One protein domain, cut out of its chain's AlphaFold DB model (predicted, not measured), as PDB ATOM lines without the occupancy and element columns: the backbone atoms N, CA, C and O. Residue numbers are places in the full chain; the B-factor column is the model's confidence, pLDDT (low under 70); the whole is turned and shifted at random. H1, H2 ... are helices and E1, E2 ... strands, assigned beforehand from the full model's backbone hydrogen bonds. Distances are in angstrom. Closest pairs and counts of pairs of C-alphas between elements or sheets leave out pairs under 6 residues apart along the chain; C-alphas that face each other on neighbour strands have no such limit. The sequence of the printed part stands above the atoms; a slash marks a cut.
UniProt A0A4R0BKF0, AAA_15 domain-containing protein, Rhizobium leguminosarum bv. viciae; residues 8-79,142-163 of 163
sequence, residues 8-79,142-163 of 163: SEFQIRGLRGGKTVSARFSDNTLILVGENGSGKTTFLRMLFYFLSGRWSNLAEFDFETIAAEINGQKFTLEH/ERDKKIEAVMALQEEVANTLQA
ATOM      1  N   SER A   8     232.957 160.910 183.464       94.19
ATOM      2  CA  SER A   8     233.278 160.499 182.082       94.19
ATOM      3  C   SER A   8     234.414 161.311 181.464       94.19
ATOM      4  O   SER A   8     235.207 160.769 180.689       94.19
ATOM      5  N   GLU A   9     234.549 162.582 181.837       96.44
ATOM      6  CA  GLU A   9     235.598 163.469 181.336       96.44
ATOM      7  C   GLU A   9     236.078 164.434 182.426       96.44
ATOM      8  O   GLU A   9     235.292 164.934 183.227       96.44
ATOM      9  N   PHE A  10     237.382 164.712 182.437       97.62
ATOM     10  CA  PHE A  10     237.975 165.807 183.199       97.62
ATOM     11  C   PHE A  10     239.005 166.530 182.334       97.62
ATOM     12  O   PHE A  10     239.889 165.904 181.742       97.62
ATOM     13  N   GLN A  11     238.899 167.851 182.255       97.69
ATOM     14  CA  GLN A  11     239.725 168.700 181.410       97.69
ATOM     15  C   GLN A  11     240.210 169.923 182.184       97.69
ATOM     16  O   GLN A  11     239.452 170.558 182.906       97.69
ATOM     17  N   ILE A  12     241.474 170.273 181.970       97.62
ATOM     18  CA  ILE A  12     242.137 171.464 182.492       97.62
ATOM     19  C   ILE A  12     242.677 172.228 181.283       97.62
ATOM     20  O   ILE A  12     243.476 171.678 180.522       97.62
ATOM     21  N   ARG A  13     242.248 173.473 181.082       97.12
ATOM     22  CA  ARG A  13     242.746 174.359 180.018       97.12
ATOM     23  C   ARG A  13     243.640 175.443 180.601       97.12
ATOM     24  O   ARG A  13     243.495 175.811 181.764       97.12
ATOM     25  N   GLY A  14     244.567 175.939 179.785       94.94
ATOM     26  CA  GLY A  14     245.475 177.015 180.182       94.94
ATOM     27  C   GLY A  14     246.480 176.632 181.271       94.94
ATOM     28  O   GLY A  14     247.086 177.509 181.871       94.94
ATOM     29  N   LEU A  15     246.698 175.338 181.536       93.69
ATOM     30  CA  LEU A  15     247.603 174.884 182.588       93.69
ATOM     31  C   LEU A  15     249.032 175.378 182.311       93.69
ATOM     32  O   LEU A  15     249.611 175.043 181.271       93.69
ATOM     33  N   ARG A  16     249.611 176.123 183.257       88.19
ATOM     34  CA  ARG A  16     250.954 176.726 183.156       88.19
ATOM     35  C   ARG A  16     251.117 177.597 181.902       88.19
ATOM     36  O   ARG A  16     252.082 177.417 181.153       88.19
ATOM     37  N   GLY A  17     250.145 178.469 181.638       81.62
ATOM     38  CA  GLY A  17     250.192 179.439 180.540       81.62
ATOM     39  C   GLY A  17     249.931 178.874 179.139       81.62
ATOM     40  O   GLY A  17     250.420 179.439 178.163       81.62
ATOM     41  N   GLY A  18     249.197 177.758 179.012       84.44
ATOM     42  CA  GLY A  18     248.641 177.360 177.706       84.44
ATOM     43  C   GLY A  18     248.470 175.866 177.430       84.44
ATOM     44  O   GLY A  18     247.975 175.499 176.364       84.44
ATOM     45  N   LYS A  19     248.855 174.964 178.342       90.44
ATOM     46  CA  LYS A  19     248.652 173.524 178.106       90.44
ATOM     47  C   LYS A  19     247.211 173.129 178.409       90.44
ATOM     48  O   LYS A  19     246.698 173.405 179.487       90.44
ATOM     49  N   THR A  20     246.576 172.421 177.480       94.69
ATOM     50  CA  THR A  20     245.311 171.730 177.751       94.69
ATOM     51  C   THR A  20     245.591 170.262 178.033       94.69
ATOM     52  O   THR A  20     246.260 169.593 177.248       94.69
ATOM     53  N   VAL A  21     245.083 169.767 179.157       94.19
ATOM     54  CA  VAL A  21     245.167 168.363 179.563       94.19
ATOM     55  C   VAL A  21     243.750 167.846 179.739       94.19
ATOM     56  O   VAL A  21     242.971 168.431 180.486       94.19
ATOM     57  N   SER A  22     243.406 166.755 179.068       94.56
ATOM     58  CA  SER A  22     242.118 166.086 179.236       94.56
ATOM     59  C   SER A  22     242.313 164.599 179.467       94.56
ATOM     60  O   SER A  22     243.250 163.990 178.949       94.56
ATOM     61  N   ALA A  23     241.410 164.015 180.243       95.06
ATOM     62  CA  ALA A  23     241.310 162.580 180.386       95.06
ATOM     63  C   ALA A  23     239.856 162.134 180.325       95.06
ATOM     64  O   ALA A  23     238.956 162.812 180.823       95.06
ATOM     65  N   ARG A  24     239.658 160.965 179.720       94.50
ATOM     66  CA  ARG A  24     238.379 160.269 179.696       94.50
ATOM     67  C   ARG A  24     238.429 159.083 180.636       94.50
ATOM     68  O   ARG A  24     239.468 158.440 180.781       94.50
ATOM     69  N   PHE A  25     237.289 158.813 181.238       94.00
ATOM     70  CA  PHE A  25     237.082 157.712 182.154       94.00
ATOM     71  C   PHE A  25     236.212 156.676 181.450       94.00
ATOM     72  O   PHE A  25     235.149 156.989 180.912       94.00
ATOM     73  N   SER A  26     236.677 155.435 181.441       89.81
ATOM     74  CA  SER A  26     235.964 154.292 180.873       89.81
ATOM     75  C   SER A  26     235.826 153.242 181.956       89.81
ATOM     76  O   SER A  26     236.821 152.923 182.601       89.81
ATOM     77  N   ASP A  27     234.617 152.732 182.180       87.25
ATOM     78  CA  ASP A  27     234.346 151.693 183.184       87.25
ATOM     79  C   ASP A  27     234.921 152.038 184.569       87.25
ATOM     80  O   ASP A  27     235.635 151.254 185.194       87.25
ATOM     81  N   ASN A  28     234.663 153.275 185.013       84.75
ATOM     82  CA  ASN A  28     235.171 153.836 186.270       84.75
ATOM     83  C   ASN A  28     236.709 153.752 186.418       84.75
ATOM     84  O   ASN A  28     237.248 153.693 187.521       84.75
ATOM     85  N   THR A  29     237.422 153.724 185.290       89.12
ATOM     86  CA  THR A  29     238.871 153.545 185.223       89.12
ATOM     87  C   THR A  29     239.508 154.687 184.439       89.12
ATOM     88  O   THR A  29     239.031 155.089 183.376       89.12
ATOM     89  N   LEU A  30     240.625 155.191 184.964       93.75
ATOM     90  CA  LEU A  30     241.482 156.182 184.327       93.75
ATOM     91  C   LEU A  30     242.897 155.615 184.201       93.75
ATOM     92  O   LEU A  30     243.508 155.233 185.199       93.75
ATOM     93  N   ILE A  31     243.445 155.618 182.986       92.88
ATOM     94  CA  ILE A  31     244.823 155.199 182.718       92.88
ATOM     95  C   ILE A  31     245.641 156.433 182.331       92.88
ATOM     96  O   ILE A  31     245.370 157.079 181.321       92.88
ATOM     97  N   LEU A  32     246.663 156.752 183.128       92.38
ATOM     98  CA  LEU A  32     247.583 157.863 182.876       92.38
ATOM     99  C   LEU A  32     248.976 157.326 182.540       92.38
ATOM    100  O   LEU A  32     249.659 156.781 183.407       92.38
ATOM    101  N   VAL A  33     249.426 157.535 181.303       92.19
ATOM    102  CA  VAL A  33     250.760 157.131 180.834       92.19
ATOM    103  C   VAL A  33     251.603 158.367 180.536       92.19
ATOM    104  O   VAL A  33     251.122 159.350 179.983       92.19
ATOM    105  N   GLY A  34     252.874 158.333 180.926       89.69
ATOM    106  CA  GLY A  34     253.843 159.383 180.618       89.69
ATOM    107  C   GLY A  34     255.094 159.255 181.475       89.69
ATOM    108  O   GLY A  34     255.094 158.533 182.474       89.69
ATOM    109  N   GLU A  35     256.140 159.991 181.128       92.56
ATOM    110  CA  GLU A  35     257.414 159.983 181.852       92.56
ATOM    111  C   GLU A  35     257.294 160.534 183.281       92.56
ATOM    112  O   GLU A  35     256.318 161.194 183.662       92.56
ATOM    113  N   ASN A  36     258.297 160.276 184.117       91.31
ATOM    114  CA  ASN A  36     258.371 160.913 185.428       91.31
ATOM    115  C   ASN A  36     258.449 162.436 185.266       91.31
ATOM    116  O   ASN A  36     259.154 162.947 184.406       91.31
ATOM    117  N   GLY A  37     257.676 163.167 186.072       87.88
ATOM    118  CA  GLY A  37     257.566 164.622 185.940       87.88
ATOM    119  C   GLY A  37     256.610 165.112 184.843       87.88
ATOM    120  O   GLY A  37     256.394 166.315 184.743       87.88
ATOM    121  N   SER A  38     255.944 164.223 184.092       88.31
ATOM    122  CA  SER A  38     255.004 164.614 183.021       88.31
ATOM    123  C   SER A  38     253.720 165.318 183.492       88.31
ATOM    124  O   SER A  38     252.926 165.759 182.667       88.31
ATOM    125  N   GLY A  39     253.487 165.416 184.806       90.69
ATOM    126  CA  GLY A  39     252.314 166.081 185.385       90.69
ATOM    127  C   GLY A  39     251.160 165.159 185.793       90.69
ATOM    128  O   GLY A  39     250.129 165.663 186.223       90.69
ATOM    129  N   LYS A  40     251.320 163.826 185.747       94.81
ATOM    130  CA  LYS A  40     250.279 162.859 186.174       94.81
ATOM    131  C   LYS A  40     249.764 163.124 187.595       94.81
ATOM    132  O   LYS A  40     248.563 163.219 187.815       94.81
ATOM    133  N   THR A  41     250.672 163.304 188.553       94.88
ATOM    134  CA  THR A  41     250.308 163.608 189.947       94.88
ATOM    135  C   THR A  41     249.636 164.973 190.076       94.88
ATOM    136  O   THR A  41     248.723 165.125 190.878       94.88
ATOM    137  N   THR A  42     250.050 165.960 189.278       94.50
ATOM    138  CA  THR A  42     249.413 167.284 189.230       94.50
ATOM    139  C   THR A  42     247.970 167.176 188.749       94.50
ATOM    140  O   THR A  42     247.078 167.701 189.402       94.50
ATOM    141  N   PHE A  43     247.736 166.429 187.667       95.62
ATOM    142  CA  PHE A  43     246.399 166.171 187.139       95.62
ATOM    143  C   PHE A  43     245.491 165.517 188.191       95.62
ATOM    144  O   PHE A  43     244.406 166.024 188.463       95.62
ATOM    145  N   LEU A  44     245.966 164.452 188.850       96.00
ATOM    146  CA  LEU A  44     245.207 163.774 189.909       96.00
ATOM    147  C   LEU A  44     244.931 164.680 191.117       96.00
ATOM    148  O   LEU A  44     243.851 164.609 191.695       96.00
ATOM    149  N   ARG A  45     245.878 165.549 191.496       96.06
ATOM    150  CA  ARG A  45     245.673 166.528 192.576       96.06
ATOM    151  C   ARG A  45     244.590 167.540 192.227       96.06
ATOM    152  O   ARG A  45     243.717 167.775 193.049       96.06
ATOM    153  N   MET A  46     244.631 168.110 191.023       96.88
ATOM    154  CA  MET A  46     243.626 169.080 190.581       96.88
ATOM    155  C   MET A  46     242.241 168.436 190.463       96.88
ATOM    156  O   MET A  46     241.269 169.029 190.917       96.88
ATOM    157  N   LEU A  47     242.159 167.198 189.957       95.94
ATOM    158  CA  LEU A  47     240.924 166.407 189.965       95.94
ATOM    159  C   LEU A  47     240.383 166.219 191.387       95.94
ATOM    160  O   LEU A  47     239.216 166.493 191.649       95.94
ATOM    161  N   PHE A  48     241.235 165.785 192.317       94.56
ATOM    162  CA  PHE A  48     240.844 165.610 193.713       94.56
ATOM    163  C   PHE A  48     240.363 166.922 194.340       94.56
ATOM    164  O   PHE A  48     239.320 166.935 194.990       94.56
ATOM    165  N   TYR A  49     241.084 168.029 194.150       93.50
ATOM    166  CA  TYR A  49     240.699 169.327 194.707       93.50
ATOM    167  C   TYR A  49     239.394 169.858 194.123       93.50
ATOM    168  O   TYR A  49     238.590 170.390 194.881       93.50
ATOM    169  N   PHE A  50     239.151 169.650 192.830       93.62
ATOM    170  CA  PHE A  50     237.879 169.983 192.198       93.62
ATOM    171  C   PHE A  50     236.719 169.184 192.814       93.62
ATOM    172  O   PHE A  50     235.770 169.772 193.320       93.62
ATOM    173  N   LEU A  51     236.824 167.850 192.853       90.62
ATOM    174  CA  LEU A  51     235.744 166.991 193.361       90.62
ATOM    175  C   LEU A  51     235.504 167.147 194.870       90.62
ATOM    176  O   LEU A  51     234.392 166.946 195.341       90.62
ATOM    177  N   SER A  52     236.544 167.479 195.642       85.75
ATOM    178  CA  SER A  52     236.444 167.673 197.096       85.75
ATOM    179  C   SER A  52     236.131 169.111 197.517       85.75
ATOM    180  O   SER A  52     236.050 169.379 198.714       85.75
ATOM    181  N   GLY A  53     235.991 170.037 196.566       84.62
ATOM    182  CA  GLY A  53     235.744 171.451 196.843       84.62
ATOM    183  C   GLY A  53     236.879 172.163 197.583       84.62
ATOM    184  O   GLY A  53     236.652 173.101 198.342       84.62
ATOM    185  N   ARG A  54     238.128 171.716 197.408       83.88
ATOM    186  CA  ARG A  54     239.311 172.321 198.044       83.88
ATOM    187  C   ARG A  54     239.834 173.493 197.225       83.88
ATOM    188  O   ARG A  54     240.919 173.448 196.641       83.88
ATOM    189  N   TRP A  55     239.046 174.555 197.196       86.00
ATOM    190  CA  TRP A  55     239.256 175.713 196.336       86.00
ATOM    191  C   TRP A  55     240.554 176.465 196.618       86.00
ATOM    192  O   TRP A  55     241.263 176.810 195.678       86.00
ATOM    193  N   SER A  56     240.932 176.624 197.888       81.62
ATOM    194  CA  SER A  56     242.203 177.248 198.288       81.62
ATOM    195  C   SER A  56     243.413 176.512 197.737       81.62
ATOM    196  O   SER A  56     244.356 177.150 197.289       81.62
ATOM    197  N   ASN A  57     243.377 175.177 197.704       86.88
ATOM    198  CA  ASN A  57     244.444 174.390 197.093       86.88
ATOM    199  C   ASN A  57     244.397 174.436 195.565       86.88
ATOM    200  O   ASN A  57     245.435 174.347 194.917       86.88
ATOM    201  N   LEU A  58     243.202 174.541 194.984       90.81
ATOM    202  CA  LEU A  58     243.033 174.640 193.543       90.81
ATOM    203  C   LEU A  58     243.547 175.989 193.012       90.81
ATOM    204  O   LEU A  58     244.215 176.008 191.986       90.81
ATOM    205  N   ALA A  59     243.327 177.088 193.741       89.12
ATOM    206  CA  ALA A  59     243.788 178.433 193.385       89.12
ATOM    207  C   ALA A  59     245.315 178.554 193.235       89.12
ATOM    208  O   ALA A  59     245.787 179.419 192.500       89.12
ATOM    209  N   GLU A  60     246.086 177.684 193.897       90.19
ATOM    210  CA  GLU A  60     247.556 177.658 193.811       90.19
ATOM    211  C   GLU A  60     248.069 177.165 192.445       90.19
ATOM    212  O   GLU A  60     249.253 177.302 192.133       90.19
ATOM    213  N   PHE A  61     247.203 176.561 191.625       92.56
ATOM    214  CA  PHE A  61     247.550 176.143 190.272       92.56
ATOM    215  C   PHE A  61     247.262 177.259 189.270       92.56
ATOM    216  O   PHE A  61     246.208 177.884 189.299       92.56
ATOM    217  N   ASP A  62     248.183 177.437 188.328       91.81
ATOM    218  CA  ASP A  62     248.014 178.310 187.168       91.81
ATOM    219  C   ASP A  62     247.239 177.566 186.068       91.81
ATOM    220  O   ASP A  62     247.807 176.713 185.379       91.81
ATOM    221  N   PHE A  63     245.936 177.823 185.961       95.50
ATOM    222  CA  PHE A  63     245.048 177.305 184.917       95.50
ATOM    223  C   PHE A  63     244.022 178.371 184.523       95.50
ATOM    224  O   PHE A  63     243.814 179.328 185.255       95.50
ATOM    225  N   GLU A  64     243.349 178.196 183.388       95.69
ATOM    226  CA  GLU A  64     242.267 179.094 182.957       95.69
ATOM    227  C   GLU A  64     240.903 178.539 183.364       95.69
ATOM    228  O   GLU A  64     240.109 179.207 184.025       95.69
ATOM    229  N   THR A  65     240.626 177.291 182.976       97.06
ATOM    230  CA  THR A  65     239.341 176.635 183.240       97.06
ATOM    231  C   THR A  65     239.515 175.152 183.532       97.06
ATOM    232  O   THR A  65     240.393 174.481 182.981       97.06
ATOM    233  N   ILE A  66     238.641 174.630 184.387       97.62
ATOM    234  CA  ILE A  66     238.449 173.203 184.623       97.62
ATOM    235  C   ILE A  66     237.043 172.835 184.170       97.62
ATOM    236  O   ILE A  66     236.089 173.555 184.447       97.62
ATOM    237  N   ALA A  67     236.913 171.709 183.479       97.19
ATOM    238  CA  ALA A  67     235.627 171.137 183.126       97.19
ATOM    239  C   ALA A  67     235.579 169.659 183.513       97.19
ATOM    240  O   ALA A  67     236.543 168.927 183.291       97.19
ATOM    241  N   ALA A  68     234.451 169.222 184.058       96.56
ATOM    242  CA  ALA A  68     234.186 167.830 184.391       96.56
ATOM    243  C   ALA A  68     232.824 167.416 183.832       96.56
ATOM    244  O   ALA A  68     231.891 168.214 183.832       96.56
ATOM    245  N   GLU A  69     232.700 166.176 183.378       95.00
ATOM    246  CA  GLU A  69     231.414 165.583 183.019       95.00
ATOM    247  C   GLU A  69     231.100 164.448 183.997       95.00
ATOM    248  O   GLU A  69     231.846 163.470 184.071       95.00
ATOM    249  N   ILE A  70     230.025 164.596 184.771       92.50
ATOM    250  CA  ILE A  70     229.590 163.635 185.793       92.50
ATOM    251  C   ILE A  70     228.128 163.298 185.513       92.50
ATOM    252  O   ILE A  70     227.304 164.198 185.386       92.50
ATOM    253  N   ASN A  71     227.805 162.012 185.369       90.44
ATOM    254  CA  ASN A  71     226.465 161.527 185.009       90.44
ATOM    255  C   ASN A  71     225.878 162.208 183.753       90.44
ATOM    256  O   ASN A  71     224.672 162.415 183.649       90.44
ATOM    257  N   GLY A  72     226.734 162.573 182.789       88.88
ATOM    258  CA  GLY A  72     226.338 163.276 181.561       88.88
ATOM    259  C   GLY A  72     226.076 164.779 181.734       88.88
ATOM    260  O   GLY A  72     225.776 165.462 180.755       88.88
ATOM    261  N   GLN A  73     226.201 165.317 182.951       91.25
ATOM    262  CA  GLN A  73     226.134 166.750 183.214       91.25
ATOM    263  C   GLN A  73     227.534 167.358 183.187       91.25
ATOM    264  O   GLN A  73     228.472 166.837 183.792       91.25
ATOM    265  N   LYS A  74     227.672 168.490 182.489       93.69
ATOM    266  CA  LYS A  74     228.933 169.218 182.379       93.69
ATOM    267  C   LYS A  74     229.018 170.335 183.415       93.69
ATOM    268  O   LYS A  74     228.212 171.258 183.407       93.69
ATOM    269  N   PHE A  75     230.075 170.291 184.208       93.88
ATOM    270  CA  PHE A  75     230.452 171.284 185.202       93.88
ATOM    271  C   PHE A  75     231.670 172.050 184.698       93.88
ATOM    272  O   PHE A  75     232.605 171.442 184.179       93.88
ATOM    273  N   THR A  76     231.661 173.376 184.819       94.38
ATOM    274  CA  THR A  76     232.790 174.232 184.424       94.38
ATOM    275  C   THR A  76     233.125 175.183 185.561       94.38
ATOM    276  O   THR A  76     232.223 175.700 186.210       94.38
ATOM    277  N   LEU A  77     234.416 175.392 185.795       93.06
ATOM    278  CA  LEU A  77     234.945 176.268 186.828       93.06
ATOM    279  C   LEU A  77     236.082 177.105 186.246       93.06
ATOM    280  O   LEU A  77     237.067 176.552 185.746       93.06
ATOM    281  N   GLU A  78     235.957 178.425 186.315       94.12
ATOM    282  CA  GLU A  78     237.011 179.350 185.898       94.12
ATOM    283  C   GLU A  78     237.970 179.628 187.057       94.12
ATOM    284  O   GLU A  78     237.570 179.673 188.222       94.12
ATOM    285  N   HIS A  79     239.253 179.833 186.755       91.81
ATOM    286  CA  HIS A  79     240.249 180.156 187.783       91.81
ATOM    287  C   HIS A  79     239.917 181.450 188.529       91.81
ATOM    288  O   HIS A  79     240.055 181.508 189.750       91.81
ATOM    289  N   GLU A 142     225.980 191.155 194.963       45.84
ATOM    290  CA  GLU A 142     226.512 191.197 193.575       45.84
ATOM    291  C   GLU A 142     227.802 190.371 193.407       45.84
ATOM    292  O   GLU A 142     227.982 189.702 192.392       45.84
ATOM    293  N   ARG A 143     228.639 190.320 194.456       49.50
ATOM    294  CA  ARG A 143     229.718 189.325 194.624       49.50
ATOM    295  C   ARG A 143     229.183 187.927 194.966       49.50
ATOM    296  O   ARG A 143     229.839 186.946 194.630       49.50
ATOM    297  N   ASP A 144     227.982 187.853 195.540       55.34
ATOM    298  CA  ASP A 144     227.261 186.616 195.837       55.34
ATOM    299  C   ASP A 144     227.058 185.790 194.587       55.34
ATOM    300  O   ASP A 144     227.305 184.609 194.648       55.34
ATOM    301  N   LYS A 145     226.724 186.363 193.427       61.62
ATOM    302  CA  LYS A 145     226.383 185.541 192.254       61.62
ATOM    303  C   LYS A 145     227.490 184.584 191.813       61.62
ATOM    304  O   LYS A 145     227.180 183.453 191.464       61.62
ATOM    305  N   LYS A 146     228.759 185.016 191.800       65.50
ATOM    306  CA  LYS A 146     229.883 184.132 191.431       65.50
ATOM    307  C   LYS A 146     230.146 183.098 192.524       65.50
ATOM    308  O   LYS A 146     230.333 181.927 192.224       65.50
ATOM    309  N   ILE A 147     230.111 183.515 193.788       67.44
ATOM    310  CA  ILE A 147     230.323 182.624 194.935       67.44
ATOM    311  C   ILE A 147     229.186 181.599 195.041       67.44
ATOM    312  O   ILE A 147     229.444 180.413 195.180       67.44
ATOM    313  N   GLU A 148     227.942 182.045 194.921       67.88
ATOM    314  CA  GLU A 148     226.710 181.265 194.852       67.88
ATOM    315  C   GLU A 148     226.734 180.335 193.644       67.88
ATOM    316  O   GLU A 148     226.391 179.175 193.797       67.88
ATOM    317  N   ALA A 149     227.229 180.773 192.480       74.50
ATOM    318  CA  ALA A 149     227.407 179.890 191.331       74.50
ATOM    319  C   ALA A 149     228.439 178.785 191.597       74.50
ATOM    320  O   ALA A 149     228.186 177.643 191.234       74.50
ATOM    321  N   VAL A 150     229.571 179.075 192.251       75.75
ATOM    322  CA  VAL A 150     230.566 178.040 192.587       75.75
ATOM    323  C   VAL A 150     230.092 177.138 193.732       75.75
ATOM    324  O   VAL A 150     230.347 175.937 193.709       75.75
ATOM    325  N   MET A 151     229.372 177.678 194.714       75.44
ATOM    326  CA  MET A 151     228.741 176.902 195.789       75.44
ATOM    327  C   MET A 151     227.634 176.002 195.232       75.44
ATOM    328  O   MET A 151     227.591 174.824 195.571       75.44
ATOM    329  N   ALA A 152     226.799 176.517 194.328       78.62
ATOM    330  CA  ALA A 152     225.799 175.744 193.603       78.62
ATOM    331  C   ALA A 152     226.472 174.688 192.726       78.62
ATOM    332  O   ALA A 152     226.052 173.542 192.744       78.62
ATOM    333  N   LEU A 153     227.575 175.020 192.045       81.81
ATOM    334  CA  LEU A 153     228.380 174.042 191.312       81.81
ATOM    335  C   LEU A 153     228.876 172.933 192.247       81.81
ATOM    336  O   LEU A 153     228.800 171.761 191.901       81.81
ATOM    337  N   GLN A 154     229.374 173.285 193.434       80.75
ATOM    338  CA  GLN A 154     229.834 172.318 194.427       80.75
ATOM    339  C   GLN A 154     228.697 171.422 194.914       80.75
ATOM    340  O   GLN A 154     228.884 170.213 195.036       80.75
ATOM    341  N   GLU A 155     227.541 172.010 195.209       81.44
ATOM    342  CA  GLU A 155     226.353 171.297 195.658       81.44
ATOM    343  C   GLU A 155     225.815 170.380 194.557       81.44
ATOM    344  O   GLU A 155     225.551 169.210 194.814       81.44
ATOM    345  N   GLU A 156     225.735 170.857 193.316       82.50
ATOM    346  CA  GLU A 156     225.341 170.052 192.165       82.50
ATOM    347  C   GLU A 156     226.326 168.907 191.928       82.50
ATOM    348  O   GLU A 156     225.901 167.763 191.780       82.50
ATOM    349  N   VAL A 157     227.638 169.164 191.957       80.69
ATOM    350  CA  VAL A 157     228.666 168.116 191.853       80.69
ATOM    351  C   VAL A 157     228.513 167.103 192.988       80.69
ATOM    352  O   VAL A 157     228.502 165.902 192.727       80.69
ATOM    353  N   ALA A 158     228.352 167.547 194.235       81.31
ATOM    354  CA  ALA A 158     228.196 166.663 195.389       81.31
ATOM    355  C   ALA A 158     226.915 165.818 195.309       81.31
ATOM    356  O   ALA A 158     226.971 164.610 195.538       81.31
ATOM    357  N   ASN A 159     225.790 166.424 194.928       80.44
ATOM    358  CA  ASN A 159     224.516 165.734 194.731       80.44
ATOM    359  C   ASN A 159     224.616 164.716 193.594       80.44
ATOM    360  O   ASN A 159     224.154 163.587 193.731       80.44
ATOM    361  N   THR A 160     225.285 165.078 192.500       78.44
ATOM    362  CA  THR A 160     225.503 164.188 191.352       78.44
ATOM    363  C   THR A 160     226.426 163.024 191.714       78.44
ATOM    364  O   THR A 160     226.264 161.934 191.183       78.44
ATOM    365  N   LEU A 161     227.375 163.234 192.633       78.75
ATOM    366  CA  LEU A 161     228.252 162.185 193.158       78.75
ATOM    367  C   LEU A 161     227.551 161.225 194.140       78.75
ATOM    368  O   LEU A 161     228.036 160.110 194.334       78.75
ATOM    369  N   GLN A 162     226.460 161.660 194.776       74.12
ATOM    370  CA  GLN A 162     225.680 160.875 195.744       74.12
ATOM    371  C   GLN A 162     224.453 160.175 195.140       74.12
ATOM    372  O   GLN A 162     223.925 159.262 195.779       74.12
ATOM    373  N   ALA A 163     224.003 160.617 193.963       57.91
ATOM    374  CA  ALA A 163     222.929 160.008 193.176       57.91
ATOM    375  C   ALA A 163     223.366 158.678 192.545       57.91
ATOM    376  O   ALA A 163     222.522 157.752 192.560       57.91
TER     377      ALA A 163
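Overview. This is residues 8 to 79 and 142 to 163 of the 163 residues of the protein "AAA_15 domain-containing protein" of Rhizobium leguminosarum bv. viciae (UniProt A0A4R0BKF0). A wall of four antiparallel strands has two helices over one face, H1 crossing the strands and H3 slanting over the E3 and E4 side, while the other face has no named helix. The short helix H2 packs on H1 away from the sheet; the loop of residues 33 to 38 sticks out at one end of the longest axis, and residues 142 to 148, with the start of H3, at the other. The printed part has 94 residues with three named helices and four named strands, in the order E1 E2 H1 H2 E3 E4 H3, and the class is mixed, helices and strands. The sheet's order is E2 E1 E3 E4. The whole is compact, with a radius of gyration of the C-alphas of 13.6 A, and only just flat, spanning 44 by 32 by 17 A.

Arrangement. In the sheet, the inner strands E1, residues 8 to 15, and E3, residues 65 to 70, are antiparallel at 178 degrees, with N 11 and O 67 within hydrogen-bond range at 2.8 A. The edge strand E2, residues 19 to 24, forms a hairpin with E1, with N 12 and O 21 2.8 A apart. The other edge strand, E4, residues 73 to 78, forms a hairpin with E3, with N 68 and O 75 2.9 A apart. H1, residues 40 to 51, is on the sheet at a height of 9.7 A, over E2, E3 and, only just, E1, on which 3 of its C-alphas fall. On the local plane it stands at 72 degrees to E2, across the strands; its closest C-alphas to E1 are those of Leu 47 and Phe 10, 7.4 A. E2, H1 with H2, residues 55 to 59, and E3 form a split strand-helix-strand unit, two strands running the same way with E1 between them, and its crossover is right-handed. H2 is not on the sheet and touches residues 46 to 50 of H1 alone, the closest C-alphas being those of Leu 58 and Tyr 49, 5.9 A. H3, residues 144 to 162, is on the same face as H1, which gives two layers, helices on one face of a sheet. Its height is 9.8 A, over E3 and E4 and slantwise to the strands, at 38 degrees to E4 on the local plane; the closest C-alphas of the two are those of Leu 153 and Phe 75, 7.0 A. H1 and H3 are close but not clearly touching, about perpendicular at 78 degrees, with the C-alphas of Leu 51 and Val 157 closest at 7.3 A. In H1, H2 and H3 every O i to N i+4 pair is within hydrogen-bond range.

Along the chain. E1 begins at C-alpha 8, (233.278, 160.499, 182.082), and is 20.3 A long; E2, E3 and E4 are 16.8 A, 16.4 A and 16.9 A. H1 is 16.7 A long from C-alpha 40 at (250.279, 162.859, 186.174), and H2 6.1 A. H3 is 25.8 A and ends at C-alpha 162, (225.680, 160.875, 195.744).

Size, cuts and confidence. The C-alphas farthest apart are those of Glu 35 and Glu 142, 45.5 A. Residues 80 to 141 are not printed, and C-alphas 79 and 142 are 18.6 A apart across the cut. The link from E2 to H1, 15 residues, is long. Mean pLDDT of the printed part is 87.4; residues 142 to 148 and residue 163 are under 70.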